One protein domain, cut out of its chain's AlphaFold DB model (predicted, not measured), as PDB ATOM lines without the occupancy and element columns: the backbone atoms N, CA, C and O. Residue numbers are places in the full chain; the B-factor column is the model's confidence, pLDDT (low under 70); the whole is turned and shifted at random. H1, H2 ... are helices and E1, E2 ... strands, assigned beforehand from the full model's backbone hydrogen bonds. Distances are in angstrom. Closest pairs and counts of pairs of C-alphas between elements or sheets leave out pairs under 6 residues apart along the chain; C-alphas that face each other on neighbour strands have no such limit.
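Overview. This is residues 177 to 377 of the 390 residues of an uncharacterized protein of Rhodospirillaceae bacterium (UniProt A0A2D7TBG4). A long helix, H4, runs through the middle, with a twisted three-stranded sheet, E1 E2 E3, on one side of it and the helix H2 on the other. H5 crosses the strands on the same face of the sheet as H4, with H1 beside H5, while H3 folds against the beginning of H4 and packs on the small hairpin E4 E5 at the far end. The printed part has 201 residues, with five named helices and five named strands in the order E1 E2 E3 H1 H2 E4 E5 H3 H4 H5; both sheets are antiparallel and the class is mixed, helices and strands. The whole is compact, with a radius of gyration of the C-alphas of 16.6 A and spans of 47 by 37 by 30 A.

Along the chain. After residues 177 to 200, which hold no named element, E1 takes residues 201 to 208, 22.2 A long, from C-alpha 201 at (-21.979, 6.860, -31.784). E2 is residues 213 to 220, 23.1 A, and E3 residues 230 to 236, 20.0 A. H1 is residues 250 to 258, 11.6 A, and H2 residues 282 to 296, 20.8 A. E4, residues 307 to 310, spans 10.4 A and E5, residues 313 to 317, 11.3 A. H3 is residues 318 to 331, 20.4 A. H4, residues 338 to 360, spans 33.1 A from (-19.912, 15.568, -21.821), and H5, residues 364 to 376, spans 18.4 A and ends at (-10.270, -3.168, -45.659).

Arrangement. E1, E2 and E3 form a meander, each strand the antiparallel neighbour of the one before; N 204 and O 216 are 2.9 A apart, N 217 and O 233 3.1 A. H4 and H5 on one face make two layers: H4 runs along the strands at a height of 7.8 A over the sheet, H5 across them at 8.8 A. H1 touches H5 at a shallow tilt of 19 degrees, opposite ways, closest at C-alphas 252 and 374, 5.4 A. H4, the hub, touches H2 at a steep tilt of 46 degrees, closest at C-alphas 295 and 353, 6.6 A. H3 and H4 form a helical hairpin, closest at C-alphas 330 and 339, 4.6 A. In the hairpin E4 and E5, N 308 and O 316 are 2.9 A apart. In the five helices every O i to N i+4 pair is within hydrogen-bond range.

Size, cuts and confidence. The farthest C-alphas, of Lys 210 and Lys 279, are 49.3 A apart. The printed part has no cut. The links E3 to H1 and H1 to H2 are long. Mean pLDDT of the printed part is 91.7; residues 239 to 244 are under 70.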
ATOM      1  N   ASP A 177     -24.835  -5.389 -47.581       88.69
ATOM      2  CA  ASP A 177     -26.065  -4.634 -47.385       88.69
ATOM      3  C   ASP A 177     -26.219  -4.208 -45.925       88.69
ATOM      4  O   ASP A 177     -25.619  -4.789 -45.017       88.69
ATOM      5  N   VAL A 178     -27.014  -3.169 -45.698       93.75
ATOM      6  CA  VAL A 178     -27.382  -2.713 -44.362       93.75
ATOM      7  C   VAL A 178     -28.436  -3.647 -43.779       93.75
ATOM      8  O   VAL A 178     -29.417  -4.009 -44.426       93.75
ATOM      9  N   VAL A 179     -28.278  -4.010 -42.511       94.44
ATOM     10  CA  VAL A 179     -29.323  -4.735 -41.791       94.44
ATOM     11  C   VAL A 179     -30.477  -3.767 -41.537       94.44
ATOM     12  O   VAL A 179     -30.295  -2.719 -40.907       94.44
ATOM     13  N   LYS A 180     -31.674  -4.103 -42.026       92.44
ATOM     14  CA  LYS A 180     -32.875  -3.267 -41.880       92.44
ATOM     15  C   LYS A 180     -33.130  -2.924 -40.407       92.44
ATOM     16  O   LYS A 180     -33.098  -3.800 -39.549       92.44
ATOM     17  N   GLY A 181     -33.382  -1.644 -40.123       93.12
ATOM     18  CA  GLY A 181     -33.654  -1.150 -38.766       93.12
ATOM     19  C   GLY A 181     -32.441  -1.132 -37.825       93.12
ATOM     20  O   GLY A 181     -32.605  -0.952 -36.622       93.12
ATOM     21  N   SER A 182     -31.221  -1.332 -38.333       96.00
ATOM     22  CA  SER A 182     -30.014  -1.367 -37.492       96.00
ATOM     23  C   SER A 182     -29.370  -0.005 -37.234       96.00
ATOM     24  O   SER A 182     -28.482   0.079 -36.387       96.00
ATOM     25  N   ILE A 183     -29.781   1.048 -37.949       97.69
ATOM     26  CA  ILE A 183     -29.183   2.381 -37.832       97.69
ATOM     27  C   ILE A 183     -29.698   3.048 -36.559       97.69
ATOM     28  O   ILE A 183     -30.875   3.382 -36.454       97.69
ATOM     29  N   LYS A 184     -28.798   3.250 -35.596       98.00
ATOM     30  CA  LYS A 184     -29.101   3.706 -34.239       98.00
ATOM     31  C   LYS A 184     -28.311   4.948 -33.887       98.00
ATOM     32  O   LYS A 184     -27.082   4.923 -33.855       98.00
ATOM     33  N   CYS A 185     -29.011   6.014 -33.530       97.75
ATOM     34  CA  CYS A 185     -28.427   7.247 -33.024       97.75
ATOM     35  C   CYS A 185     -29.059   7.605 -31.674       97.75
ATOM     36  O   CYS A 185     -29.662   8.654 -31.541       97.75
ATOM     37  N   THR A 186     -28.922   6.750 -30.655       97.75
ATOM     38  CA  THR A 186     -29.610   6.940 -29.361       97.75
ATOM     39  C   THR A 186     -29.362   8.323 -28.749       97.75
ATOM     40  O   THR A 186     -28.197   8.695 -28.573       97.75
ATOM     41  N   LEU A 187     -30.426   9.054 -28.410       98.12
ATOM     42  CA  LEU A 187     -30.362  10.407 -27.831       98.12
ATOM     43  C   LEU A 187     -30.740  10.463 -26.348       98.12
ATOM     44  O   LEU A 187     -30.783  11.543 -25.772       98.12
ATOM     45  N   THR A 188     -30.928   9.311 -25.706       98.12
ATOM     46  CA  THR A 188     -31.100   9.238 -24.253       98.12
ATOM     47  C   THR A 188     -29.869   9.799 -23.539       98.12
ATOM     48  O   THR A 188     -28.741   9.331 -23.750       98.12
ATOM     49  N   LEU A 189     -30.094  10.792 -22.682       98.38
ATOM     50  CA  LEU A 189     -29.070  11.507 -21.928       98.38
ATOM     51  C   LEU A 189     -29.194  11.185 -20.435       98.38
ATOM     52  O   LEU A 189     -30.268  11.301 -19.860       98.38
ATOM     53  N   GLY A 190     -28.097  10.788 -19.791       96.88
ATOM     54  CA  GLY A 190     -28.010  10.677 -18.333       96.88
ATOM     55  C   GLY A 190     -28.520   9.367 -17.717       96.88
ATOM     56  O   GLY A 190     -28.298   9.146 -16.527       96.88
ATOM     57  N   ARG A 191     -29.140   8.466 -18.495       96.44
ATOM     58  CA  ARG A 191     -29.752   7.227 -17.976       96.44
ATOM     59  C   ARG A 191     -28.719   6.200 -17.523       96.44
ATOM     60  O   ARG A 191     -28.792   5.709 -16.403       96.44
ATOM     61  N   LYS A 192     -27.764   5.838 -18.384       94.94
ATOM     62  CA  LYS A 192     -26.719   4.855 -18.034       94.94
ATOM     63  C   LYS A 192     -25.619   5.452 -17.175       94.94
ATOM     64  O   LYS A 192     -25.008   4.750 -16.375       94.94
ATOM     65  N   LYS A 193     -25.307   6.727 -17.401       95.06
ATOM     66  CA  LYS A 193     -24.307   7.463 -16.635       95.06
ATOM     67  C   LYS A 193     -24.715   8.938 -16.575       95.06
ATOM     68  O   LYS A 193     -24.986   9.494 -17.641       95.06
ATOM     69  N   PRO A 194     -24.699   9.573 -15.386       95.38
ATOM     70  CA  PRO A 194     -25.042  10.982 -15.246       95.38
ATOM     71  C   PRO A 194     -24.299  11.863 -16.250       95.38
ATOM     72  O   PRO A 194     -23.115  11.645 -16.523       95.38
ATOM     73  N   PHE A 195     -25.013  12.849 -16.796       95.94
ATOM     74  CA  PHE A 195     -24.489  13.888 -17.695       95.94
ATOM     75  C   PHE A 195     -23.981  13.410 -19.065       95.94
ATOM     76  O   PHE A 195     -23.501  14.222 -19.859       95.94
ATOM     77  N   LEU A 196     -24.058  12.109 -19.368       97.00
ATOM     78  CA  LEU A 196     -23.562  11.536 -20.618       97.00
ATOM     79  C   LEU A 196     -24.681  10.887 -21.424       97.00
ATOM     80  O   LEU A 196     -25.536  10.199 -20.879       97.00
ATOM     81  N   PHE A 197     -24.618  11.035 -22.746       97.56
ATOM     82  CA  PHE A 197     -25.425  10.220 -23.652       97.56
ATOM     83  C   PHE A 197     -25.130   8.731 -23.449       97.56
ATOM     84  O   PHE A 197     -23.962   8.346 -23.299       97.56
ATOM     85  N   ASP A 198     -26.171   7.898 -23.496       94.88
ATOM     86  CA  ASP A 198     -26.094   6.447 -23.267       94.88
ATOM     87  C   ASP A 198     -25.143   5.737 -24.235       94.88
ATOM     88  O   ASP A 198     -24.470   4.766 -23.877       94.88
ATOM     89  N   THR A 199     -25.066   6.253 -25.456       93.81
ATOM     90  CA  THR A 199     -24.074   5.900 -26.472       93.81
ATOM     91  C   THR A 199     -23.436   7.184 -26.999       93.81
ATOM     92  O   THR A 199     -23.966   8.271 -26.794       93.81
ATOM     93  N   GLY A 200     -22.279   7.109 -27.653       89.62
ATOM     94  CA  GLY A 200     -21.616   8.285 -28.235       89.62
ATOM     95  C   GLY A 200     -21.463   8.199 -29.755       89.62
ATOM     96  O   GLY A 200     -20.691   8.965 -30.334       89.62
ATOM     97  N   GLU A 201     -22.133   7.239 -30.383       95.25
ATOM     98  CA  GLU A 201     -21.979   6.860 -31.784       95.25
ATOM     99  C   GLU A 201     -23.301   6.909 -32.559       95.25
ATOM    100  O   GLU A 201     -24.385   6.875 -31.965       95.25
ATOM    101  N   LEU A 202     -23.181   6.956 -33.888       98.00
ATOM    102  CA  LEU A 202     -24.133   6.331 -34.806       98.00
ATOM    103  C   LEU A 202     -23.717   4.864 -34.957       98.00
ATOM    104  O   LEU A 202     -22.635   4.609 -35.481       98.00
ATOM    105  N   GLY A 203     -24.530   3.921 -34.498       97.44
ATOM    106  CA  GLY A 203     -24.325   2.488 -34.711       97.44
ATOM    107  C   GLY A 203     -25.116   1.992 -35.918       97.44
ATOM    108  O   GLY A 203     -26.192   2.506 -36.201       97.44
ATOM    109  N   PHE A 204     -24.597   1.001 -36.632       97.44
ATOM    110  CA  PHE A 204     -25.309   0.310 -37.705       97.44
ATOM    111  C   PHE A 204     -24.761  -1.103 -37.872       97.44
ATOM    112  O   PHE A 204     -23.626  -1.391 -37.486       97.44
ATOM    113  N   ASP A 205     -25.553  -1.992 -38.458       96.00
ATOM    114  CA  ASP A 205     -25.111  -3.334 -38.805       96.00
ATOM    115  C   ASP A 205     -25.211  -3.553 -40.312       96.00
ATOM    116  O   ASP A 205     -26.084  -3.019 -40.991       96.00
ATOM    117  N   MET A 206     -24.287  -4.350 -40.830       93.38
ATOM    118  CA  MET A 206     -24.229  -4.750 -42.225       93.38
ATOM    119  C   MET A 206     -24.039  -6.259 -42.324       93.38
ATOM    120  O   MET A 206     -23.485  -6.891 -41.417       93.38
ATOM    121  N   GLU A 207     -24.456  -6.830 -43.441       89.44
ATOM    122  CA  GLU A 207     -24.320  -8.248 -43.726       89.44
ATOM    123  C   GLU A 207     -23.776  -8.449 -45.139       89.44
ATOM    124  O   GLU A 207     -24.205  -7.801 -46.092       89.44
ATOM    125  N   THR A 208     -22.779  -9.320 -45.272       82.38
ATOM    126  CA  THR A 208     -22.292  -9.738 -46.585       82.38
ATOM    127  C   THR A 208     -23.272 -10.727 -47.205       82.38
ATOM    128  O   THR A 208     -23.916 -11.490 -46.488       82.38
ATOM    129  N   ALA A 209     -23.304 -10.824 -48.534       74.62
ATOM    130  CA  ALA A 209     -24.123 -11.818 -49.241       74.62
ATOM    131  C   ALA A 209     -23.869 -13.280 -48.799       74.62
ATOM    132  O   ALA A 209     -24.689 -14.159 -49.042       74.62
ATOM    133  N   LYS A 210     -22.738 -13.552 -48.131       74.81
ATOM    134  CA  LYS A 210     -22.373 -14.864 -47.571       74.81
ATOM    135  C   LYS A 210     -22.768 -15.039 -46.092       74.81
ATOM    136  O   LYS A 210     -22.293 -15.973 -45.451       74.81
ATOM    137  N   GLY A 211     -23.572 -14.133 -45.528       77.31
ATOM    138  CA  GLY A 211     -24.023 -14.165 -44.128       77.31
ATOM    139  C   GLY A 211     -22.994 -13.655 -43.111       77.31
ATOM    140  O   GLY A 211     -23.093 -13.923 -41.911       77.31
ATOM    141  N   GLY A 212     -21.952 -12.954 -43.568       80.75
ATOM    142  CA  GLY A 212     -20.947 -12.356 -42.692       80.75
ATOM    143  C   GLY A 212     -21.485 -11.083 -42.047       80.75
ATOM    144  O   GLY A 212     -21.743 -10.108 -42.742       80.75
ATOM    145  N   LYS A 213     -21.623 -11.063 -40.720       88.81
ATOM    146  CA  LYS A 213     -22.181  -9.919 -39.983       88.81
ATOM    147  C   LYS A 213     -21.092  -8.934 -39.575       88.81
ATOM    148  O   LYS A 213     -20.051  -9.337 -39.059       88.81
ATOM    149  N   ILE A 214     -21.340  -7.642 -39.760       88.50
ATOM    150  CA  ILE A 214     -20.394  -6.554 -39.489       88.50
ATOM    151  C   ILE A 214     -21.117  -5.470 -38.690       88.50
ATOM    152  O   ILE A 214     -22.191  -5.024 -39.071       88.50
ATOM    153  N   HIS A 215     -20.514  -5.031 -37.591       94.56
ATOM    154  CA  HIS A 215     -20.923  -3.834 -36.871       94.56
ATOM    155  C   HIS A 215     -20.133  -2.626 -37.366       94.56
ATOM    156  O   HIS A 215     -18.901  -2.680 -37.439       94.56
ATOM    157  N   GLY A 216     -20.823  -1.531 -37.652       94.00
ATOM    158  CA  GLY A 216     -20.220  -0.236 -37.907       94.00
ATOM    159  C   GLY A 216     -20.615   0.787 -36.854       94.00
ATOM    160  O   GLY A 216     -21.723   0.767 -36.322       94.00
ATOM    161  N   GLN A 217     -19.692   1.694 -36.554       95.31
ATOM    162  CA  GLN A 217     -19.966   2.831 -35.681       95.31
ATOM    163  C   GLN A 217     -19.237   4.079 -36.184       95.31
ATOM    164  O   GLN A 217     -18.052   4.025 -36.522       95.31
ATOM    165  N   SER A 218     -19.931   5.214 -36.202       96.38
ATOM    166  CA  SER A 218     -19.349   6.533 -36.461       96.38
ATOM    167  C   SER A 218     -19.315   7.322 -35.158       96.38
ATOM    168  O   SER A 218     -20.363   7.652 -34.602       96.38
ATOM    169  N   ARG A 219     -18.110   7.599 -34.638       94.31
ATOM    170  CA  ARG A 219     -17.932   8.325 -33.367       94.31
ATOM    171  C   ARG A 219     -16.614   9.075 -33.223       94.31
ATOM    172  O   ARG A 219     -15.638   8.791 -33.919       94.31
ATOM    173  N   ASN A 220     -16.567   9.969 -32.238       92.12
ATOM    174  CA  ASN A 220     -15.328  10.457 -31.637       92.12
ATOM    175  C   ASN A 220     -14.703   9.360 -30.746       92.12
ATOM    176  O   ASN A 220     -15.285   8.956 -29.743       92.12
ATOM    177  N   PHE A 221     -13.497   8.890 -31.074       86.69
ATOM    178  CA  PHE A 221     -12.795   7.859 -30.284       86.69
ATOM    179  C   PHE A 221     -12.083   8.400 -29.033       86.69
ATOM    180  O   PHE A 221     -11.526   7.622 -28.261       86.69
ATOM    181  N   GLN A 222     -12.086   9.718 -28.825       89.19
ATOM    182  CA  GLN A 222     -11.522  10.394 -27.658       89.19
ATOM    183  C   GLN A 222     -12.559  11.370 -27.090       89.19
ATOM    184  O   GLN A 222     -12.417  12.579 -27.233       89.19
ATOM    185  N   TYR A 223     -13.609  10.856 -26.440       91.00
ATOM    186  CA  TYR A 223     -14.692  11.697 -25.902       91.00
ATOM    187  C   TYR A 223     -14.245  12.740 -24.874       91.00
ATOM    188  O   TYR A 223     -14.958  13.710 -24.668       91.00
ATOM    189  N   SER A 224     -13.076  12.575 -24.250       88.75
ATOM    190  CA  SER A 224     -12.495  13.600 -23.377       88.75
ATOM    191  C   SER A 224     -11.980  14.832 -24.130       88.75
ATOM    192  O   SER A 224     -11.602  15.816 -23.506       88.75
ATOM    193  N   LYS A 225     -11.906  14.769 -25.465       87.81
ATOM    194  CA  LYS A 225     -11.615  15.907 -26.333       87.81
ATOM    195  C   LYS A 225     -12.906  16.363 -26.986       87.81
ATOM    196  O   LYS A 225     -13.493  15.645 -27.804       87.81
ATOM    197  N   GLU A 226     -13.337  17.558 -26.616       86.19
ATOM    198  CA  GLU A 226     -14.447  18.238 -27.265       86.19
ATOM    199  C   GLU A 226     -14.152  18.503 -28.744       86.19
ATOM    200  O   GLU A 226     -12.998  18.648 -29.148       86.19
ATOM    201  N   ARG A 227     -15.208  18.523 -29.564       90.62
ATOM    202  CA  ARG A 227     -15.158  18.910 -30.985       90.62
ATOM    203  C   ARG A 227     -14.175  18.104 -31.861       90.62
ATOM    204  O   ARG A 227     -13.836  18.523 -32.967       90.62
ATOM    205  N   ASN A 228     -13.746  16.929 -31.402       88.12
ATOM    206  CA  ASN A 228     -12.798  16.077 -32.114       88.12
ATOM    207  C   ASN A 228     -13.431  15.375 -33.335       88.12
ATOM    208  O   ASN A 228     -14.650  15.342 -33.517       88.12
ATOM    209  N   LEU A 229     -12.583  14.793 -34.184       89.56
ATOM    210  CA  LEU A 229     -12.990  14.130 -35.417       89.56
ATOM    211  C   LEU A 229     -13.831  12.872 -35.148       89.56
ATOM    212  O   LEU A 229     -13.415  11.966 -34.423       89.56
ATOM    213  N   VAL A 230     -14.978  12.785 -35.824       92.56
ATOM    214  CA  VAL A 230     -15.771  11.558 -35.931       92.56
ATOM    215  C   VAL A 230     -15.216  10.695 -37.059       92.56
ATOM    216  O   VAL A 230     -14.997  11.171 -38.173       92.56
ATOM    217  N   GLN A 231     -14.982   9.417 -36.773       92.25
ATOM    218  CA  GLN A 231     -14.523   8.439 -37.757       92.25
ATOM    219  C   GLN A 231     -15.441   7.220 -37.737       92.25
ATOM    220  O   GLN A 231     -15.988   6.879 -36.690       92.25
ATOM    221  N   THR A 232     -15.569   6.556 -38.882       92.50
ATOM    222  CA  THR A 232     -16.323   5.306 -39.010       92.50
ATOM    223  C   THR A 232     -15.360   4.127 -38.902       92.50
ATOM    224  O   THR A 232     -14.404   4.062 -39.678       92.50
ATOM    225  N   ASP A 233     -15.572   3.206 -37.960       90.12
ATOM    226  CA  ASP A 233     -14.863   1.918 -37.913       90.12
ATOM    227  C   ASP A 233     -15.819   0.739 -38.065       90.12
ATOM    228  O   ASP A 233     -16.969   0.789 -37.632       90.12
ATOM    229  N   LEU A 234     -15.317  -0.322 -38.697       88.06
ATOM    230  CA  LEU A 234     -16.053  -1.560 -38.916       88.06
ATOM    231  C   LEU A 234     -15.402  -2.716 -38.154       88.06
ATOM    232  O   LEU A 234     -14.174  -2.860 -38.134       88.06
ATOM    233  N   THR A 235     -16.230  -3.562 -37.550       85.38
ATOM    234  CA  THR A 235     -15.822  -4.737 -36.773       85.38
ATOM    235  C   THR A 235     -16.689  -5.936 -37.175       85.38
ATOM    236  O   THR A 235     -17.911  -5.823 -37.108       85.38
ATOM    237  N   PRO A 236     -16.123  -7.080 -37.593       80.31
ATOM    238  CA  PRO A 236     -16.890  -8.302 -37.825       80.31
ATOM    239  C   PRO A 236     -17.588  -8.771 -36.540       80.31
ATOM    240  O   PRO A 236     -17.143  -8.472 -35.433       80.31
ATOM    241  N   LYS A 237     -18.668  -9.537 -36.679       81.38
ATOM    242  CA  LYS A 237     -19.351 -10.251 -35.591       81.38
ATOM    243  C   LYS A 237     -19.156 -11.766 -35.749       81.38
ATOM    244  O   LYS A 237     -18.731 -12.254 -36.793       81.38
ATOM    245  N   GLY A 238     -19.495 -12.533 -34.714       72.31
ATOM    246  CA  GLY A 238     -19.407 -13.997 -34.733       72.31
ATOM    247  C   GLY A 238     -17.976 -14.531 -34.616       72.31
ATOM    248  O   GLY A 238     -17.216 -14.094 -33.757       72.31
ATOM    249  N   LYS A 239     -17.614 -15.504 -35.462       57.81
ATOM    250  CA  LYS A 239     -16.330 -16.240 -35.397       57.81
ATOM    251  C   LYS A 239     -15.108 -15.312 -35.509       57.81
ATOM    252  O   LYS A 239     -14.071 -15.584 -34.913       57.81
ATOM    253  N   ASP A 240     -15.283 -14.183 -36.196       58.56
ATOM    254  CA  ASP A 240     -14.266 -13.150 -36.406       58.56
ATOM    255  C   ASP A 240     -14.436 -11.916 -35.499       58.56
ATOM    256  O   ASP A 240     -13.750 -10.913 -35.694       58.56
ATOM    257  N   ALA A 241     -15.293 -11.981 -34.465       57.19
ATOM    258  CA  ALA A 241     -15.624 -10.864 -33.560       57.19
ATOM    259  C   ALA A 241     -14.453 -10.293 -32.733       57.19
ATOM    260  O   ALA A 241     -14.648  -9.413 -31.897       57.19
ATOM    261  N   GLY A 242     -13.231 -10.777 -32.951       48.12
ATOM    262  CA  GLY A 242     -12.026 -10.347 -32.248       48.12
ATOM    263  C   GLY A 242     -11.133  -9.370 -33.011       48.12
ATOM    264  O   GLY A 242     -10.211  -8.832 -32.406       48.12
ATOM    265  N   ALA A 243     -11.376  -9.132 -34.304       58.88
ATOM    266  CA  ALA A 243     -10.485  -8.334 -35.139       58.88
ATOM    267  C   ALA A 243     -11.212  -7.215 -35.876       58.88
ATOM    268  O   ALA A 243     -11.990  -7.463 -36.791       58.88
ATOM    269  N   LYS A 244     -10.912  -5.958 -35.537       66.62
ATOM    270  CA  LYS A 244     -11.447  -4.809 -36.280       66.62
ATOM    271  C   LYS A 244     -11.043  -4.885 -37.756       66.62
ATOM    272  O   LYS A 244      -9.868  -5.096 -38.061       66.62
ATOM    273  N   LEU A 245     -11.986  -4.635 -38.672       71.81
ATOM    274  CA  LEU A 245     -11.653  -4.481 -40.094       71.81
ATOM    275  C   LEU A 245     -10.743  -3.269 -40.277       71.81
ATOM    276  O   LEU A 245      -9.695  -3.398 -40.907       71.81
ATOM    277  N   GLY A 246     -11.118  -2.148 -39.656       77.06
ATOM    278  CA  GLY A 246     -10.365  -0.902 -39.661       77.06
ATOM    279  C   GLY A 246     -11.274   0.326 -39.666       77.06
ATOM    280  O   GLY A 246     -12.502   0.215 -39.690       77.06
ATOM    281  N   LYS A 247     -10.653   1.509 -39.653       87.38
ATOM    282  CA  LYS A 247     -11.339   2.776 -39.933       87.38
ATOM    283  C   LYS A 247     -11.545   2.912 -41.437       87.38
ATOM    284  O   LYS A 247     -10.609   2.678 -42.208       87.38
ATOM    285  N   VAL A 248     -12.733   3.327 -41.856       86.50
ATOM    286  CA  VAL A 248     -13.058   3.535 -43.271       86.50
ATOM    287  C   VAL A 248     -12.195   4.669 -43.840       86.50
ATOM    288  O   VAL A 248     -11.937   5.670 -43.169       86.50
ATOM    289  N   SER A 249     -11.673   4.492 -45.056       83.00
ATOM    290  CA  SER A 249     -10.857   5.507 -45.731       83.00
ATOM    291  C   SER A 249     -11.691   6.739 -46.074       83.00
ATOM    292  O   SER A 249     -12.731   6.599 -46.708       83.00
ATOM    293  N   SER A 250     -11.206   7.940 -45.741       85.19
ATOM    294  CA  SER A 250     -11.860   9.178 -46.185       85.19
ATOM    295  C   SER A 250     -11.898   9.277 -47.707       85.19
ATOM    296  O   SER A 250     -12.900   9.706 -48.239       85.19
ATOM    297  N   VAL A 251     -10.868   8.792 -48.407       78.94
ATOM    298  CA  VAL A 251     -10.831   8.797 -49.880       78.94
ATOM    299  C   VAL A 251     -11.959   7.944 -50.466       78.94
ATOM    300  O   VAL A 251     -12.609   8.368 -51.412       78.94
ATOM    301  N   ALA A 252     -12.233   6.776 -49.873       79.81
ATOM    302  CA  ALA A 252     -13.334   5.914 -50.308       79.81
ATOM    303  C   ALA A 252     -14.699   6.573 -50.055       79.81
ATOM    304  O   ALA A 252     -15.568   6.555 -50.922       79.81
ATOM    305  N   LEU A 253     -14.865   7.183 -48.874       87.31
ATOM    306  CA  LEU A 253     -16.081   7.913 -48.511       87.31
ATOM    307  C   LEU A 253     -16.313   9.093 -49.459       87.31
ATOM    308  O   LEU A 253     -17.385   9.204 -50.041       87.31
ATOM    309  N   ASP A 254     -15.304   9.945 -49.629       87.44
ATOM    310  CA  ASP A 254     -15.386  11.174 -50.413       87.44
ATOM    311  C   ASP A 254     -15.613  10.839 -51.904       87.44
ATOM    312  O   ASP A 254     -16.468  11.446 -52.539       87.44
ATOM    313  N   SER A 255     -14.950   9.810 -52.447       82.88
ATOM    314  CA  SER A 255     -15.182   9.342 -53.824       82.88
ATOM    315  C   SER A 255     -16.628   8.893 -54.058       82.88
ATOM    316  O   SER A 255     -17.241   9.307 -55.042       82.88
ATOM    317  N   PHE A 256     -17.193   8.092 -53.149       87.25
ATOM    318  CA  PHE A 256     -18.572   7.622 -53.270       87.25
ATOM    319  C   PHE A 256     -19.589   8.759 -53.112       87.25
ATOM    320  O   PHE A 256     -20.514   8.889 -53.912       87.25
ATOM    321  N   LEU A 257     -19.419   9.594 -52.081       92.69
ATOM    322  CA  LEU A 257     -20.348  10.676 -51.763       92.69
ATOM    323  C   LEU A 257     -20.360  11.749 -52.859       92.69
ATOM    324  O   LEU A 257     -21.442  12.109 -53.329       92.69
ATOM    325  N   ASN A 258     -19.186  12.173 -53.340       90.69
ATOM    326  CA  ASN A 258     -19.075  13.174 -54.404       90.69
ATOM    327  C   ASN A 258     -19.742  12.694 -55.700       90.69
ATOM    328  O   ASN A 258     -20.429  13.472 -56.357       90.69
ATOM    329  N   GLY A 259     -19.620  11.399 -56.028       84.69
ATOM    330  CA  GLY A 259     -20.298  10.789 -57.178       84.69
ATOM    331  C   GLY A 259     -21.831  10.860 -57.115       84.69
ATOM    332  O   GLY A 259     -22.500  10.684 -58.128       84.69
ATOM    333  N   MET A 260     -22.398  11.159 -55.944       89.25
ATOM    334  CA  MET A 260     -23.831  11.366 -55.741       89.25
ATOM    335  C   MET A 260     -24.185  12.814 -55.373       89.25
ATOM    336  O   MET A 260     -25.321  13.057 -54.951       89.25
ATOM    337  N   GLY A 261     -23.243  13.757 -55.470       92.06
ATOM    338  CA  GLY A 261     -23.439  15.147 -55.045       92.06
ATOM    339  C   GLY A 261     -23.704  15.293 -53.543       92.06
ATOM    340  O   GLY A 261     -24.475  16.159 -53.137       92.06
ATOM    341  N   LEU A 262     -23.145  14.400 -52.723       94.06
ATOM    342  CA  LEU A 262     -23.162  14.499 -51.265       94.06
ATOM    343  C   LEU A 262     -21.756  14.808 -50.760       94.06
ATOM    344  O   LEU A 262     -20.767  14.396 -51.356       94.06
ATOM    345  N   GLU A 263     -21.679  15.456 -49.605       93.56
ATOM    346  CA  GLU A 263     -20.420  15.700 -48.913       93.56
ATOM    347  C   GLU A 263     -20.412  14.993 -47.563       93.56
ATOM    348  O   GLU A 263     -21.444  14.809 -46.913       93.56
ATOM    349  N   ARG A 264     -19.222  14.581 -47.127       92.88
ATOM    350  CA  ARG A 264     -19.029  14.021 -45.791       92.88
ATOM    351  C   ARG A 264     -19.251  15.110 -44.732       92.88
ATOM    352  O   ARG A 264     -18.824  16.242 -44.959       92.88
ATOM    353  N   PRO A 265     -19.789  14.792 -43.535       92.88
ATOM    354  CA  PRO A 265     -19.955  15.791 -42.494       92.88
ATOM    355  C   PRO A 265     -18.594  16.363 -42.105       92.88
ATOM    356  O   PRO A 265     -17.591  15.636 -42.003       92.88
ATOM    357  N   THR A 266     -18.553  17.671 -41.877       91.81
ATOM    358  CA  THR A 266     -17.354  18.335 -41.375       91.81
ATOM    359  C   THR A 266     -17.039  17.861 -39.953       91.81
ATOM    360  O   THR A 266     -17.863  17.268 -39.256       91.81
ATOM    361  N   SER A 267     -15.803  18.075 -39.496       91.44
ATOM    362  CA  SER A 267     -15.477  17.840 -38.086       91.44
ATOM    363  C   SER A 267     -16.292  18.774 -37.200       91.44
ATOM    364  O   SER A 267     -16.501  19.922 -37.584       91.44
ATOM    365  N   ALA A 268     -16.624  18.353 -35.979       93.56
ATOM    366  CA  ALA A 268     -17.363  19.198 -35.045       93.56
ATOM    367  C   ALA A 268     -16.707  20.575 -34.812       93.56
ATOM    368  O   ALA A 268     -17.414  21.565 -34.724       93.56
ATOM    369  N   ALA A 269     -15.373  20.666 -34.818       93.25
ATOM    370  CA  ALA A 269     -14.647  21.939 -34.714       93.25
ATOM    371  C   ALA A 269     -14.826  22.906 -35.906       93.25
ATOM    372  O   ALA A 269     -14.457  24.068 -35.804       93.25
ATOM    373  N   LYS A 270     -15.327  22.427 -37.052       94.50
ATOM    374  CA  LYS A 270     -15.521  23.208 -38.288       94.50
ATOM    375  C   LYS A 270     -16.992  23.329 -38.686       94.50
ATOM    376  O   LYS A 270     -17.296  23.913 -39.721       94.50
ATOM    377  N   HIS A 271     -17.898  22.721 -37.926       96.25
ATOM    378  CA  HIS A 271     -19.303  22.695 -38.287       96.25
ATOM    379  C   HIS A 271     -19.949  24.037 -37.945       96.25
ATOM    380  O   HIS A 271     -19.886  24.475 -36.800       96.25
ATOM    381  N   LYS A 272     -20.611  24.667 -38.922       96.00
ATOM    382  CA  LYS A 272     -21.205  26.009 -38.773       96.00
ATOM    383  C   LYS A 272     -22.184  26.141 -37.600       96.00
ATOM    384  O   LYS A 272     -22.252  27.202 -37.005       96.00
ATOM    385  N   HIS A 273     -22.885  25.056 -37.265       97.44
ATOM    386  CA  HIS A 273     -23.859  24.996 -36.168       97.44
ATOM    387  C   HIS A 273     -23.352  24.262 -34.919       97.44
ATOM    388  O   HIS A 273     -24.143  23.792 -34.105       97.44
ATOM    389  N   ILE A 274     -22.035  24.079 -34.784       96.81
ATOM    390  CA  ILE A 274     -21.424  23.602 -33.536       96.81
ATOM    391  C   ILE A 274     -20.448  24.680 -33.062       96.81
ATOM    392  O   ILE A 274     -19.263  24.634 -33.402       96.81
ATOM    393  N   PRO A 275     -20.927  25.658 -32.282       94.94
ATOM    394  CA  PRO A 275     -20.074  26.725 -31.802       94.94
ATOM    395  C   PRO A 275     -19.119  26.232 -30.697       94.94
ATOM    396  O   PRO A 275     -19.259  25.113 -30.164       94.94
ATOM    397  N   PRO A 276     -18.127  27.064 -30.326       91.62
ATOM    398  CA  PRO A 276     -17.362  26.869 -29.101       91.62
ATOM    399  C   PRO A 276     -18.278  26.708 -27.880       91.62
ATOM    400  O   PRO A 276     -19.393  27.232 -27.848       91.62
ATOM    401  N   VAL A 277     -17.802  25.988 -26.863       88.50
ATOM    402  CA  VAL A 277     -18.573  25.754 -25.633       88.50
ATOM    403  C   VAL A 277     -19.019  27.087 -25.023       88.50
ATOM    404  O   VAL A 277     -18.232  28.026 -24.899       88.50
ATOM    405  N   GLY A 278     -20.303  27.170 -24.663       86.38
ATOM    406  CA  GLY A 278     -20.914  28.380 -24.101       86.38
ATOM    407  C   GLY A 278     -21.256  29.477 -25.117       86.38
ATOM    408  O   GLY A 278     -21.587  30.587 -24.708       86.38
ATOM    409  N   LYS A 279     -21.175  29.197 -26.425       94.44
ATOM    410  CA  LYS A 279     -21.504  30.146 -27.506       94.44
ATOM    411  C   LYS A 279     -22.677  29.687 -28.384       94.44
ATOM    412  O   LYS A 279     -22.765  30.089 -29.537       94.44
ATOM    413  N   TRP A 280     -23.556  28.839 -27.852       96.94
ATOM    414  CA  TRP A 280     -24.745  28.359 -28.560       96.94
ATOM    415  C   TRP A 280     -25.729  29.487 -28.846       96.94
ATOM    416  O   TRP A 280     -26.113  30.213 -27.932       96.94
ATOM    417  N   SER A 281     -26.153  29.603 -30.105       97.38
ATOM    418  CA  SER A 281     -27.264  30.464 -30.506       97.38
ATOM    419  C   SER A 281     -28.552  29.660 -30.694       97.38
ATOM    420  O   SER A 281     -28.524  28.448 -30.914       97.38
ATOM    421  N   GLU A 282     -29.696  30.343 -30.684       97.38
ATOM    422  CA  GLU A 282     -30.989  29.718 -30.995       97.38
ATOM    423  C   GLU A 282     -31.045  29.175 -32.431       97.38
ATOM    424  O   GLU A 282     -31.682  28.154 -32.688       97.38
ATOM    425  N   GLN A 283     -30.315  29.792 -33.367       97.81
ATOM    426  CA  GLN A 283     -30.197  29.284 -34.737       97.81
ATOM    427  C   GLN A 283     -29.463  27.937 -34.780       97.81
ATOM    428  O   GLN A 283     -29.874  27.039 -35.519       97.81
ATOM    429  N   ASP A 284     -28.419  27.767 -33.964       98.25
ATOM    430  CA  ASP A 284     -27.682  26.503 -33.876       98.25
ATOM    431  C   ASP A 284     -28.550  25.396 -33.285       98.25
ATOM    432  O   ASP A 284     -28.607  24.298 -33.836       98.25
ATOM    433  N   LYS A 285     -29.269  25.686 -32.195       98.38
ATOM    434  CA  LYS A 285     -30.205  24.728 -31.588       98.38
ATOM    435  C   LYS A 285     -31.292  24.324 -32.578       98.38
ATOM    436  O   LYS A 285     -31.517  23.132 -32.791       98.38
ATOM    437  N   LYS A 286     -31.910  25.311 -33.238       98.44
ATOM    438  CA  LYS A 286     -32.962  25.089 -34.231       98.44
ATOM    439  C   LYS A 286     -32.500  24.168 -35.357       98.44
ATOM    440  O   LYS A 286     -33.238  23.257 -35.719       98.44
ATOM    441  N   TYR A 287     -31.282  24.353 -35.866       98.69
ATOM    442  CA  TYR A 287     -30.719  23.478 -36.896       98.69
ATOM    443  C   TYR A 287     -30.749  21.997 -36.487       98.69
ATOM    444  O   TYR A 287     -31.193  21.145 -37.257       98.69
ATOM    445  N   TRP A 288     -30.310  21.684 -35.265       98.62
ATOM    446  CA  TRP A 288     -30.248  20.304 -34.775       98.62
ATOM    447  C   TRP A 288     -31.623  19.712 -34.481       98.62
ATOM    448  O   TRP A 288     -31.858  18.546 -34.797       98.62
ATOM    449  N   VAL A 289     -32.538  20.517 -33.939       98.75
ATOM    450  CA  VAL A 289     -33.942  20.130 -33.736       98.75
ATOM    451  C   VAL A 289     -34.616  19.814 -35.074       98.75
ATOM    452  O   VAL A 289     -35.271  18.778 -35.211       98.75
ATOM    453  N   ASP A 290     -34.433  20.666 -36.084       98.69
ATOM    454  CA  ASP A 290     -35.009  20.471 -37.417       98.69
ATOM    455  C   ASP A 290     -34.406  19.236 -38.108       98.69
ATOM    456  O   ASP A 290     -35.130  18.447 -38.724       98.69
ATOM    457  N   LEU A 291     -33.092  19.018 -37.967       98.69
ATOM    458  CA  LEU A 291     -32.425  17.821 -38.478       98.69
ATOM    459  C   LEU A 291     -32.970  16.552 -37.815       98.69
ATOM    460  O   LEU A 291     -33.275  15.591 -38.520       98.69
ATOM    461  N   TYR A 292     -33.139  16.550 -36.491       98.69
ATOM    462  CA  TYR A 292     -33.767  15.442 -35.773       98.69
ATOM    463  C   TYR A 292     -35.170  15.153 -36.318       98.69
ATOM    464  O   TYR A 292     -35.429  14.029 -36.735       98.69
ATOM    465  N   LYS A 293     -36.045  16.164 -36.419       98.44
ATOM    466  CA  LYS A 293     -37.428  16.000 -36.914       98.44
ATOM    467  C   LYS A 293     -37.463  15.425 -38.335       98.44
ATOM    468  O   LYS A 293     -38.260  14.537 -38.647       98.44
ATOM    469  N   LYS A 294     -36.550  15.874 -39.203       98.19
ATOM    470  CA  LYS A 294     -36.373  15.332 -40.561       98.19
ATOM    471  C   LYS A 294     -35.954  13.857 -40.557       98.19
ATOM    472  O   LYS A 294     -36.369  13.097 -41.430       98.19
ATOM    473  N   LEU A 295     -35.084  13.458 -39.635       98.19
ATOM    474  CA  LEU A 295     -34.595  12.083 -39.544       98.19
ATOM    475  C   LEU A 295     -35.623  11.155 -38.902       98.19
ATOM    476  O   LEU A 295     -35.814  10.047 -39.395       98.19
ATOM    477  N   ASP A 296     -36.298  11.612 -37.856       97.12
ATOM    478  CA  ASP A 296     -37.330  10.862 -37.145       97.12
ATOM    479  C   ASP A 296     -38.498  10.524 -38.085       97.12
ATOM    480  O   ASP A 296     -38.839   9.359 -38.284       97.12
ATOM    481  N   SER A 297     -38.974  11.522 -38.838       96.19
ATOM    482  CA  SER A 297     -39.996  11.333 -39.880       96.19
ATOM    483  C   SER A 297     -39.580  10.404 -41.028       96.19
ATOM    484  O   SER A 297     -40.437   9.936 -41.775       96.19
ATOM    485  N   SER A 298     -38.286  10.099 -41.190       95.38
ATOM    486  CA  SER A 298     -37.839   9.125 -42.195       95.38
ATOM    487  C   SER A 298     -38.107   7.670 -41.796       95.38
ATOM    488  O   SER A 298     -38.071   6.799 -42.665       95.38
ATOM    489  N   GLY A 299     -38.304   7.391 -40.499       94.19
ATOM    490  CA  GLY A 299     -38.480   6.038 -39.957       94.19
ATOM    491  C   GLY A 299     -37.258   5.115 -40.089       94.19
ATOM    492  O   GLY A 299     -37.344   3.929 -39.778       94.19
ATOM    493  N   MET A 300     -36.119   5.623 -40.572       95.38
ATOM    494  CA  MET A 300     -34.921   4.823 -40.849       95.38
ATOM    495  C   MET A 300     -33.922   4.799 -39.684       95.38
ATOM    496  O   MET A 300     -33.076   3.905 -39.626       95.38
ATOM    497  N   VAL A 301     -33.995   5.781 -38.782       97.81
ATOM    498  CA  VAL A 301     -33.038   5.980 -37.689       97.81
ATOM    499  C   VAL A 301     -33.737   5.735 -36.357       97.81
ATOM    500  O   VAL A 301     -34.715   6.396 -36.036       97.81
ATOM    501  N   ASP A 302     -33.207   4.807 -35.567       97.88
ATOM    502  CA  ASP A 302     -33.652   4.550 -34.199       97.88
ATOM    503  C   ASP A 302     -32.917   5.499 -33.236       97.88
ATOM    504  O   ASP A 302     -31.713   5.361 -32.974       97.88
ATOM    505  N   PHE A 303     -33.640   6.494 -32.723       98.06
ATOM    506  CA  PHE A 303     -33.142   7.458 -31.738       98.06
ATOM    507  C   PHE A 303     -33.268   6.972 -30.287       98.06
ATOM    508  O   PHE A 303     -32.808   7.656 -29.365       98.06
ATOM    509  N   GLY A 304     -33.803   5.768 -30.064       95.81
ATOM    510  CA  GLY A 304     -34.205   5.296 -28.746       95.81
ATOM    511  C   GLY A 304     -35.202   6.249 -28.091       95.81
ATOM    512  O   GLY A 304     -35.948   6.958 -28.759       95.81
ATOM    513  N   GLU A 305     -35.195   6.289 -26.763       97.19
ATOM    514  CA  GLU A 305     -35.978   7.284 -26.038       97.19
ATOM    515  C   GLU A 305     -35.245   8.627 -26.020       97.19
ATOM    516  O   GLU A 305     -34.124   8.730 -25.507       97.19
ATOM    517  N   VAL A 306     -35.877   9.658 -26.573       98.31
ATOM    518  CA  VAL A 306     -35.331  11.016 -26.617       98.31
ATOM    519  C   VAL A 306     -35.745  11.746 -25.347       98.31
ATOM    520  O   VAL A 306     -36.797  12.372 -25.287       98.31
ATOM    521  N   ALA A 307     -34.937  11.587 -24.303       98.44
ATOM    522  CA  ALA A 307     -35.228  12.102 -22.973       98.44
ATOM    523  C   ALA A 307     -33.952  12.293 -22.145       98.44
ATOM    524  O   ALA A 307     -32.897  11.707 -22.430       98.44
ATOM    525  N   VAL A 308     -34.081  13.079 -21.077       98.56
ATOM    526  CA  VAL A 308     -33.019  13.383 -20.117       98.56
ATOM    527  C   VAL A 308     -33.333  12.752 -18.768       98.56
ATOM    528  O   VAL A 308     -34.454  12.839 -18.268       98.56
ATOM    529  N   TYR A 309     -32.321  12.136 -18.168       98.25
ATOM    530  CA  TYR A 309     -32.394  11.469 -16.879       98.25
ATOM    531  C   TYR A 309     -31.381  12.048 -15.893       98.25
ATOM    532  O   TYR A 309     -30.191  12.148 -16.191       98.25
ATOM    533  N   GLU A 310     -31.841  12.322 -14.677       95.75
ATOM    534  CA  GLU A 310     -30.998  12.629 -13.523       95.75
ATOM    535  C   GLU A 310     -31.431  11.749 -12.351       95.75
ATOM    536  O   GLU A 310     -32.618  11.635 -12.049       95.75
ATOM    537  N   ASN A 311     -30.475  11.083 -11.695       91.62
ATOM    538  CA  ASN A 311     -30.743  10.176 -10.570       91.62
ATOM    539  C   ASN A 311     -31.848   9.140 -10.876       91.62
ATOM    540  O   ASN A 311     -32.736   8.898 -10.060       91.62
ATOM    541  N   ASN A 312     -31.796   8.549 -12.078       89.75
ATOM    542  CA  ASN A 312     -32.777   7.595 -12.613       89.75
ATOM    543  C   ASN A 312     -34.218   8.125 -12.742       89.75
ATOM    544  O   ASN A 312     -35.139   7.338 -12.953       89.75
ATOM    545  N   LYS A 313     -34.431   9.442 -12.665       96.00
ATOM    546  CA  LYS A 313     -35.723  10.082 -12.930       96.00
ATOM    547  C   LYS A 313     -35.669  10.838 -14.248       96.00
ATOM    548  O   LYS A 313     -34.670  11.495 -14.531       96.00
ATOM    549  N   LYS A 314     -36.738  10.743 -15.043       97.81
ATOM    550  CA  LYS A 314     -36.891  11.542 -16.261       97.81
ATOM    551  C   LYS A 314     -37.106  13.003 -15.858       97.81
ATOM    552  O   LYS A 314     -38.040  13.287 -15.113       97.81
ATOM    553  N   VAL A 315     -36.225  13.886 -16.313       97.88
ATOM    554  CA  VAL A 315     -36.240  15.330 -16.004       97.88
ATOM    555  C   VAL A 315     -36.418  16.209 -17.240       97.88
ATOM    556  O   VAL A 315     -36.668  17.396 -17.093       97.88
ATOM    557  N   GLY A 316     -36.324  15.627 -18.435       97.44
ATOM    558  CA  GLY A 316     -36.607  16.295 -19.703       97.44
ATOM    559  C   GLY A 316     -37.087  15.287 -20.743       97.44
ATOM    560  O   GLY A 316     -36.748  14.099 -20.658       97.44
ATOM    561  N   ASP A 317     -37.884  15.749 -21.696       97.69
ATOM    562  CA  ASP A 317     -38.543  14.941 -22.718       97.69
ATOM    563  C   ASP A 317     -38.487  15.647 -24.077       97.69
ATOM    564  O   ASP A 317     -38.786  16.832 -24.198       97.69
ATOM    565  N   GLY A 318     -38.121  14.912 -25.125       98.19
ATOM    566  CA  GLY A 318     -37.985  15.469 -26.470       98.19
ATOM    567  C   GLY A 318     -36.596  16.033 -26.781       98.19
ATOM    568  O   GLY A 318     -35.687  16.080 -25.948       98.19
ATOM    569  N   ILE A 319     -36.403  16.390 -28.053       98.38
ATOM    570  CA  ILE A 319     -35.086  16.756 -28.588       98.38
ATOM    571  C   ILE A 319     -34.610  18.114 -28.070       98.38
ATOM    572  O   ILE A 319     -33.414  18.294 -27.843       98.38
ATOM    573  N   GLU A 320     -35.536  19.048 -27.875       98.44
ATOM    574  CA  GLU A 320     -35.270  20.382 -27.352       98.44
ATOM    575  C   GLU A 320     -34.627  20.289 -25.957       98.44
ATOM    576  O   GLU A 320     -33.500  20.757 -25.774       98.44
ATOM    577  N   ASP A 321     -35.253  19.548 -25.035       98.56
ATOM    578  CA  ASP A 321     -34.717  19.304 -23.690       98.56
ATOM    579  C   ASP A 321     -33.360  18.594 -23.742       98.56
ATOM    580  O   ASP A 321     -32.411  18.989 -23.063       98.56
ATOM    581  N   VAL A 322     -33.222  17.557 -24.574       98.62
ATOM    582  CA  VAL A 322     -31.947  16.838 -24.724       98.62
ATOM    583  C   VAL A 322     -30.815  17.775 -25.157       98.62
ATOM    584  O   VAL A 322     -29.703  17.665 -24.632       98.62
ATOM    585  N   ILE A 323     -31.072  18.692 -26.093       98.44
ATOM    586  CA  ILE A 323     -30.082  19.671 -26.558       98.44
ATOM    587  C   ILE A 323     -29.753  20.671 -25.449       98.44
ATOM    588  O   ILE A 323     -28.571  20.876 -25.164       98.44
ATOM    589  N   ASP A 324     -30.754  21.256 -24.792       98.38
ATOM    590  CA  ASP A 324     -30.532  22.272 -23.758       98.38
ATOM    591  C   ASP A 324     -29.785  21.705 -22.541       98.38
ATOM    592  O   ASP A 324     -28.815  22.306 -22.064       98.38
ATOM    593  N   TYR A 325     -30.138  20.498 -22.088       98.56
ATOM    594  CA  TYR A 325     -29.406  19.819 -21.017       98.56
ATOM    595  C   TYR A 325     -27.978  19.455 -21.433       98.56
ATOM    596  O   TYR A 325     -27.046  19.639 -20.646       98.56
ATOM    597  N   ALA A 326     -27.763  18.981 -22.664       97.94
ATOM    598  CA  ALA A 326     -26.417  18.678 -23.146       97.94
ATOM    599  C   ALA A 326     -25.531  19.935 -23.220       97.94
ATOM    600  O   ALA A 326     -24.367  19.876 -22.810       97.94
ATOM    601  N   ILE A 327     -26.088  21.072 -23.661       98.19
ATOM    602  CA  ILE A 327     -25.428  22.388 -23.643       98.19
ATOM    603  C   ILE A 327     -25.068  22.777 -22.205       98.19
ATOM    604  O   ILE A 327     -23.915  23.110 -21.916       98.19
ATOM    605  N   MET A 328     -26.022  22.675 -21.277       97.81
ATOM    606  CA  MET A 328     -25.786  22.975 -19.866       97.81
ATOM    607  C   MET A 328     -24.665  22.099 -19.278       97.81
ATOM    608  O   MET A 328     -23.789  22.605 -18.569       97.81
ATOM    609  N   TYR A 329     -24.659  20.795 -19.565       97.25
ATOM    610  CA  TYR A 329     -23.656  19.862 -19.047       97.25
ATOM    611  C   TYR A 329     -22.259  20.078 -19.634       97.25
ATOM    612  O   TYR A 329     -21.270  19.860 -18.924       97.25
ATOM    613  N   GLU A 330     -22.131  20.497 -20.898       94.94
ATOM    614  CA  GLU A 330     -20.822  20.892 -21.432       94.94
ATOM    615  C   GLU A 330     -20.329  22.209 -20.824       94.94
ATOM    616  O   GLU A 330     -19.169  22.285 -20.420       94.94
ATOM    617  N   MET A 331     -21.206  23.208 -20.656       95.12
ATOM    618  CA  MET A 331     -20.849  24.500 -20.051       95.12
ATOM    619  C   MET A 331     -20.375  24.345 -18.605       95.12
ATOM    620  O   MET A 331     -19.377  24.945 -18.207       95.12
ATOM    621  N   LYS A 332     -21.056  23.495 -17.827       95.81
ATOM    622  CA  LYS A 332     -20.689  23.183 -16.439       95.81
ATOM    623  C   LYS A 332     -19.496  22.233 -16.321       95.81
ATOM    624  O   LYS A 332     -19.069  21.954 -15.205       95.81
ATOM    625  N   LYS A 333     -18.979  21.699 -17.437       93.00
ATOM    626  CA  LYS A 333     -17.960  20.634 -17.452       93.00
ATOM    627  C   LYS A 333     -18.346  19.453 -16.543       93.00
ATOM    628  O   LYS A 333     -17.504  18.911 -15.831       93.00
ATOM    629  N   ALA A 334     -19.625  19.065 -16.572       94.44
ATOM    630  CA  ALA A 334     -20.221  18.117 -15.623       94.44
ATOM    631  C   ALA A 334     -19.568  16.717 -15.642       94.44
ATOM    632  O   ALA A 334     -19.523  16.029 -14.627       94.44
ATOM    633  N   ASP A 335     -19.016  16.301 -16.784       96.00
ATOM    634  CA  ASP A 335     -18.086  15.173 -16.906       96.00
ATOM    635  C   ASP A 335     -17.041  15.551 -17.959       96.00
ATOM    636  O   ASP A 335     -17.352  16.231 -18.938       96.00
ATOM    637  N   ARG A 336     -15.808  15.048 -17.819       93.62
ATOM    638  CA  ARG A 336     -14.731  15.262 -18.802       93.62
ATOM    639  C   ARG A 336     -15.115  14.895 -20.245       93.62
ATOM    640  O   ARG A 336     -14.418  15.284 -21.172       93.62
ATOM    641  N   SER A 337     -16.160  14.086 -20.429       95.00
ATOM    642  CA  SER A 337     -16.615  13.540 -21.708       95.00
ATOM    643  C   SER A 337     -17.928  14.145 -22.213       95.00
ATOM    644  O   SER A 337     -18.364  13.749 -23.296       95.00
ATOM    645  N   SER A 338     -18.584  15.041 -21.462       94.50
ATOM    646  CA  SER A 338     -19.912  15.568 -21.821       94.50
ATOM    647  C   SER A 338     -19.871  16.304 -23.165       94.50
ATOM    648  O   SER A 338     -20.530  15.889 -24.119       94.50
ATOM    649  N   ALA A 339     -18.982  17.292 -23.294       94.00
ATOM    650  CA  ALA A 339     -18.795  18.093 -24.508       94.00
ATOM    651  C   ALA A 339     -18.379  17.253 -25.733       94.00
ATOM    652  O   ALA A 339     -18.846  17.460 -26.861       94.00
ATOM    653  N   GLY A 340     -17.494  16.270 -25.533       94.06
ATOM    654  CA  GLY A 340     -17.029  15.400 -26.612       94.06
ATOM    655  C   GLY A 340     -18.068  14.375 -27.062       94.06
ATOM    656  O   GLY A 340     -18.115  14.064 -28.252       94.06
ATOM    657  N   ARG A 341     -18.924  13.868 -26.162       95.31
ATOM    658  CA  ARG A 341     -20.065  13.013 -26.543       95.31
ATOM    659  C   ARG A 341     -21.162  13.808 -27.227       95.31
ATOM    660  O   ARG A 341     -21.665  13.342 -28.243       95.31
ATOM    661  N   PHE A 342     -21.481  14.997 -26.720       97.12
ATOM    662  CA  PHE A 342     -22.510  15.846 -27.308       97.12
ATOM    663  C   PHE A 342     -22.171  16.207 -28.756       97.12
ATOM    664  O   PHE A 342     -22.901  15.839 -29.672       97.12
ATOM    665  N   SER A 343     -20.991  16.780 -28.994       95.88
ATOM    666  CA  SER A 343     -20.541  17.077 -30.362       95.88
ATOM    667  C   SER A 343     -20.434  15.838 -31.265       95.88
ATOM    668  O   SER A 343     -20.739  15.919 -32.453       95.88
ATOM    669  N   SER A 344     -20.068  14.671 -30.717       96.62
ATOM    670  CA  SER A 344     -20.091  13.404 -31.463       96.62
ATOM    671  C   SER A 344     -21.508  13.002 -31.885       96.62
ATOM    672  O   SER A 344     -21.677  12.491 -32.989       96.62
ATOM    673  N   LYS A 345     -22.528  13.252 -31.052       97.06
ATOM    674  CA  LYS A 345     -23.936  12.955 -31.364       97.06
ATOM    675  C   LYS A 345     -24.524  13.870 -32.428       97.06
ATOM    676  O   LYS A 345     -25.231  13.389 -33.305       97.06
ATOM    677  N   LEU A 346     -24.165  15.147 -32.416       97.75
ATOM    678  CA  LEU A 346     -24.585  16.080 -33.461       97.75
ATOM    679  C   LEU A 346     -24.044  15.648 -34.834       97.75
ATOM    680  O   LEU A 346     -24.798  15.472 -35.787       97.75
ATOM    681  N   ILE A 347     -22.751  15.323 -34.913       97.69
ATOM    682  CA  ILE A 347     -22.159  14.786 -36.149       97.69
ATOM    683  C   ILE A 347     -22.703  13.385 -36.493       97.69
ATOM    684  O   ILE A 347     -22.788  13.030 -37.667       97.69
ATOM    685  N   ALA A 348     -23.100  12.576 -35.506       97.62
ATOM    686  CA  ALA A 348     -23.782  11.305 -35.752       97.62
ATOM    687  C   ALA A 348     -25.136  11.499 -36.463       97.62
ATOM    688  O   ALA A 348     -25.456  10.709 -37.351       97.62
ATOM    689  N   MET A 349     -25.888  12.562 -36.150       98.06
ATOM    690  CA  MET A 349     -27.117  12.913 -36.876       98.06
ATOM    691  C   MET A 349     -26.837  13.357 -38.319       98.06
ATOM    692  O   MET A 349     -27.557  12.948 -39.224       98.06
ATOM    693  N   GLU A 350     -25.756  14.100 -38.574       98.00
ATOM    694  CA  GLU A 350     -25.327  14.404 -39.953       98.00
ATOM    695  C   GLU A 350     -25.000  13.136 -40.746       98.00
ATOM    696  O   GLU A 350     -25.429  12.957 -41.887       98.00
ATOM    697  N   TRP A 351     -24.282  12.201 -40.122       97.62
ATOM    698  CA  TRP A 351     -24.040  10.896 -40.728       97.62
ATOM    699  C   TRP A 351     -25.342  10.135 -40.983       97.62
ATOM    700  O   TRP A 351     -25.500   9.558 -42.058       97.62
ATOM    701  N   ALA A 352     -26.294  10.159 -40.049       98.00
ATOM    702  CA  ALA A 352     -27.606   9.546 -40.236       98.00
ATOM    703  C   ALA A 352     -28.373  10.179 -41.414       98.00
ATOM    704  O   ALA A 352     -28.983   9.466 -42.208       98.00
ATOM    705  N   ASN A 353     -28.270  11.497 -41.605       97.94
ATOM    706  CA  ASN A 353     -28.838  12.204 -42.755       97.94
ATOM    707  C   ASN A 353     -28.212  11.774 -44.085       97.94
ATOM    708  O   ASN A 353     -28.932  11.628 -45.077       97.94
ATOM    709  N   ILE A 354     -26.909  11.491 -44.111       97.44
ATOM    710  CA  ILE A 354     -26.256  10.878 -45.275       97.44
ATOM    711  C   ILE A 354     -26.828   9.484 -45.541       97.44
ATOM    712  O   ILE A 354     -27.224   9.211 -46.670       97.44
ATOM    713  N   TRP A 355     -26.948   8.630 -44.519       97.06
ATOM    714  CA  TRP A 355     -27.553   7.299 -44.664       97.06
ATOM    715  C   TRP A 355     -28.976   7.360 -45.233       97.06
ATOM    716  O   TRP A 355     -29.286   6.646 -46.188       97.06
ATOM    717  N   VAL A 356     -29.821   8.251 -44.707       96.75
ATOM    718  CA  VAL A 356     -31.186   8.476 -45.212       96.75
ATOM    719  C   VAL A 356     -31.164   8.966 -46.661       96.75
ATOM    720  O   VAL A 356     -31.928   8.476 -47.491       96.75
ATOM    721  N   SER A 357     -30.276   9.904 -46.995       96.62
ATOM    722  CA  SER A 357     -30.163  10.460 -48.351       96.62
ATOM    723  C   SER A 357     -29.711   9.413 -49.372       96.62
ATOM    724  O   SER A 357     -30.237   9.368 -50.479       96.62
ATOM    725  N   ILE A 358     -28.774   8.544 -48.993       94.94
ATOM    726  CA  ILE A 358     -28.293   7.423 -49.811       94.94
ATOM    727  C   ILE A 358     -29.397   6.386 -50.020       94.94
ATOM    728  O   ILE A 358     -29.613   5.929 -51.143       94.94
ATOM    729  N   SER A 359     -30.125   6.045 -48.955       94.19
ATOM    730  CA  SER A 359     -31.226   5.083 -49.016       94.19
ATOM    731  C   SER A 359     -32.356   5.561 -49.923       94.19
ATOM    732  O   SER A 359     -32.814   4.808 -50.779       94.19
ATOM    733  N   LYS A 360     -32.720   6.849 -49.853       94.44
ATOM    734  CA  LYS A 360     -33.693   7.469 -50.772       94.44
ATOM    735  C   LYS A 360     -33.271   7.409 -52.244       94.44
ATOM    736  O   LYS A 360     -34.132   7.424 -53.116       94.44
ATOM    737  N   LYS A 361     -31.967   7.328 -52.525       94.31
ATOM    738  CA  LYS A 361     -31.418   7.145 -53.880       94.31
ATOM    739  C   LYS A 361     -31.306   5.671 -54.296       94.31
ATOM    740  O   LYS A 361     -30.829   5.397 -55.392       94.31
ATOM    741  N   GLY A 362     -31.696   4.724 -53.438       91.56
ATOM    742  CA  GLY A 362     -31.569   3.288 -53.696       91.56
ATOM    743  C   GLY A 362     -30.122   2.788 -53.711       91.56
ATOM    744  O   GLY A 362     -29.844   1.782 -54.352       91.56
ATOM    745  N   LYS A 363     -29.196   3.495 -53.041       91.31
ATOM    746  CA  LYS A 363     -27.741   3.237 -53.093       91.31
ATOM    747  C   LYS A 363     -27.145   2.653 -51.808       91.31
ATOM    748  O   LYS A 363     -25.933   2.709 -51.597       91.31
ATOM    749  N   SER A 364     -27.985   2.115 -50.919       90.88
ATOM    750  CA  SER A 364     -27.557   1.581 -49.615       90.88
ATOM    751  C   SER A 364     -26.547   0.442 -49.746       90.88
ATOM    752  O   SER A 364     -25.560   0.410 -49.013       90.88
ATOM    753  N   LYS A 365     -26.746  -0.453 -50.716       85.19
ATOM    754  CA  LYS A 365     -25.866  -1.598 -50.963       85.19
ATOM    755  C   LYS A 365     -24.481  -1.158 -51.436       85.19
ATOM    756  O   LYS A 365     -23.459  -1.601 -50.911       85.19
ATOM    757  N   GLU A 366     -24.422  -0.241 -52.398       86.31
ATOM    758  CA  GLU A 366     -23.158   0.303 -52.893       86.31
ATOM    759  C   GLU A 366     -22.437   1.099 -51.803       86.31
ATOM    760  O   GLU A 366     -21.217   1.001 -51.676       86.31
ATOM    761  N   TRP A 367     -23.184   1.810 -50.956       90.50
ATOM    762  CA  TRP A 367     -22.627   2.503 -49.802       90.50
ATOM    763  C   TRP A 367     -22.007   1.546 -48.782       90.50
ATOM    764  O   TRP A 367     -20.845   1.709 -48.413       90.50
ATOM    765  N   CYS A 368     -22.736   0.514 -48.360       87.12
ATOM    766  CA  CYS A 368     -22.229  -0.517 -47.453       87.12
ATOM    767  C   CYS A 368     -20.996  -1.226 -48.023       87.12
ATOM    768  O   CYS A 368     -20.023  -1.473 -47.304       87.12
ATOM    769  N   THR A 369     -21.000  -1.481 -49.331       82.25
ATOM    770  CA  THR A 369     -19.860  -2.042 -50.060       82.25
ATOM    771  C   THR A 369     -18.659  -1.085 -50.023       82.25
ATOM    772  O   THR A 369     -17.556  -1.497 -49.660       82.25
ATOM    773  N   ALA A 370     -18.863   0.211 -50.279       84.75
ATOM    774  CA  ALA A 370     -17.819   1.233 -50.177       84.75
ATOM    775  C   ALA A 370     -17.257   1.361 -48.749       84.75
ATOM    776  O   ALA A 370     -16.041   1.469 -48.571       84.75
ATOM    777  N   LEU A 371     -18.107   1.288 -47.717       87.31
ATOM    778  CA  LEU A 371     -17.675   1.268 -46.316       87.31
ATOM    779  C   LEU A 371     -16.813   0.038 -46.010       87.31
ATOM    780  O   LEU A 371     -15.742   0.168 -45.410       87.31
ATOM    781  N   TYR A 372     -17.266  -1.145 -46.427       82.88
ATOM    782  CA  TYR A 372     -16.579  -2.414 -46.206       82.88
ATOM    783  C   TYR A 372     -15.183  -2.415 -46.829       82.88
ATOM    784  O   TYR A 372     -14.178  -2.576 -46.127       82.88
ATOM    785  N   TYR A 373     -15.103  -2.138 -48.130       79.81
ATOM    786  CA  TYR A 373     -13.840  -2.087 -48.858       79.81
ATOM    787  C   TYR A 373     -12.959  -0.914 -48.413       79.81
ATOM    788  O   TYR A 373     -11.747  -1.069 -48.245       79.81
ATOM    789  N   GLY A 374     -13.563   0.230 -48.085       79.50
ATOM    790  CA  GLY A 374     -12.891   1.383 -47.491       79.50
ATOM    791  C   GLY A 374     -12.241   1.090 -46.134       79.50
ATOM    792  O   GLY A 374     -11.180   1.653 -45.826       79.50
ATOM    793  N   ALA A 375     -12.839   0.217 -45.319       80.62
ATOM    794  CA  ALA A 375     -12.253  -0.258 -44.064       80.62
ATOM    795  C   ALA A 375     -11.135  -1.279 -44.299       80.62
ATOM    796  O   ALA A 375     -10.114  -1.211 -43.615       80.62
ATOM    797  N   LYS A 376     -11.298  -2.183 -45.278       75.50
ATOM    798  CA  LYS A 376     -10.270  -3.168 -45.659       75.50
ATOM    799  C   LYS A 376      -9.070  -2.565 -46.400       75.50
ATOM    800  O   LYS A 376      -8.016  -3.184 -46.400       75.50
ATOM    801  N   LYS A 377      -9.210  -1.353 -46.952       74.44
ATOM    802  CA  LYS A 377      -8.248  -0.718 -47.879       74.44
ATOM    803  C   LYS A 377      -8.147  -1.445 -49.218       74.44
ATOM    804  O   LYS A 377      -7.071  -1.551 -49.787       74.44
TER     805      LYS A 377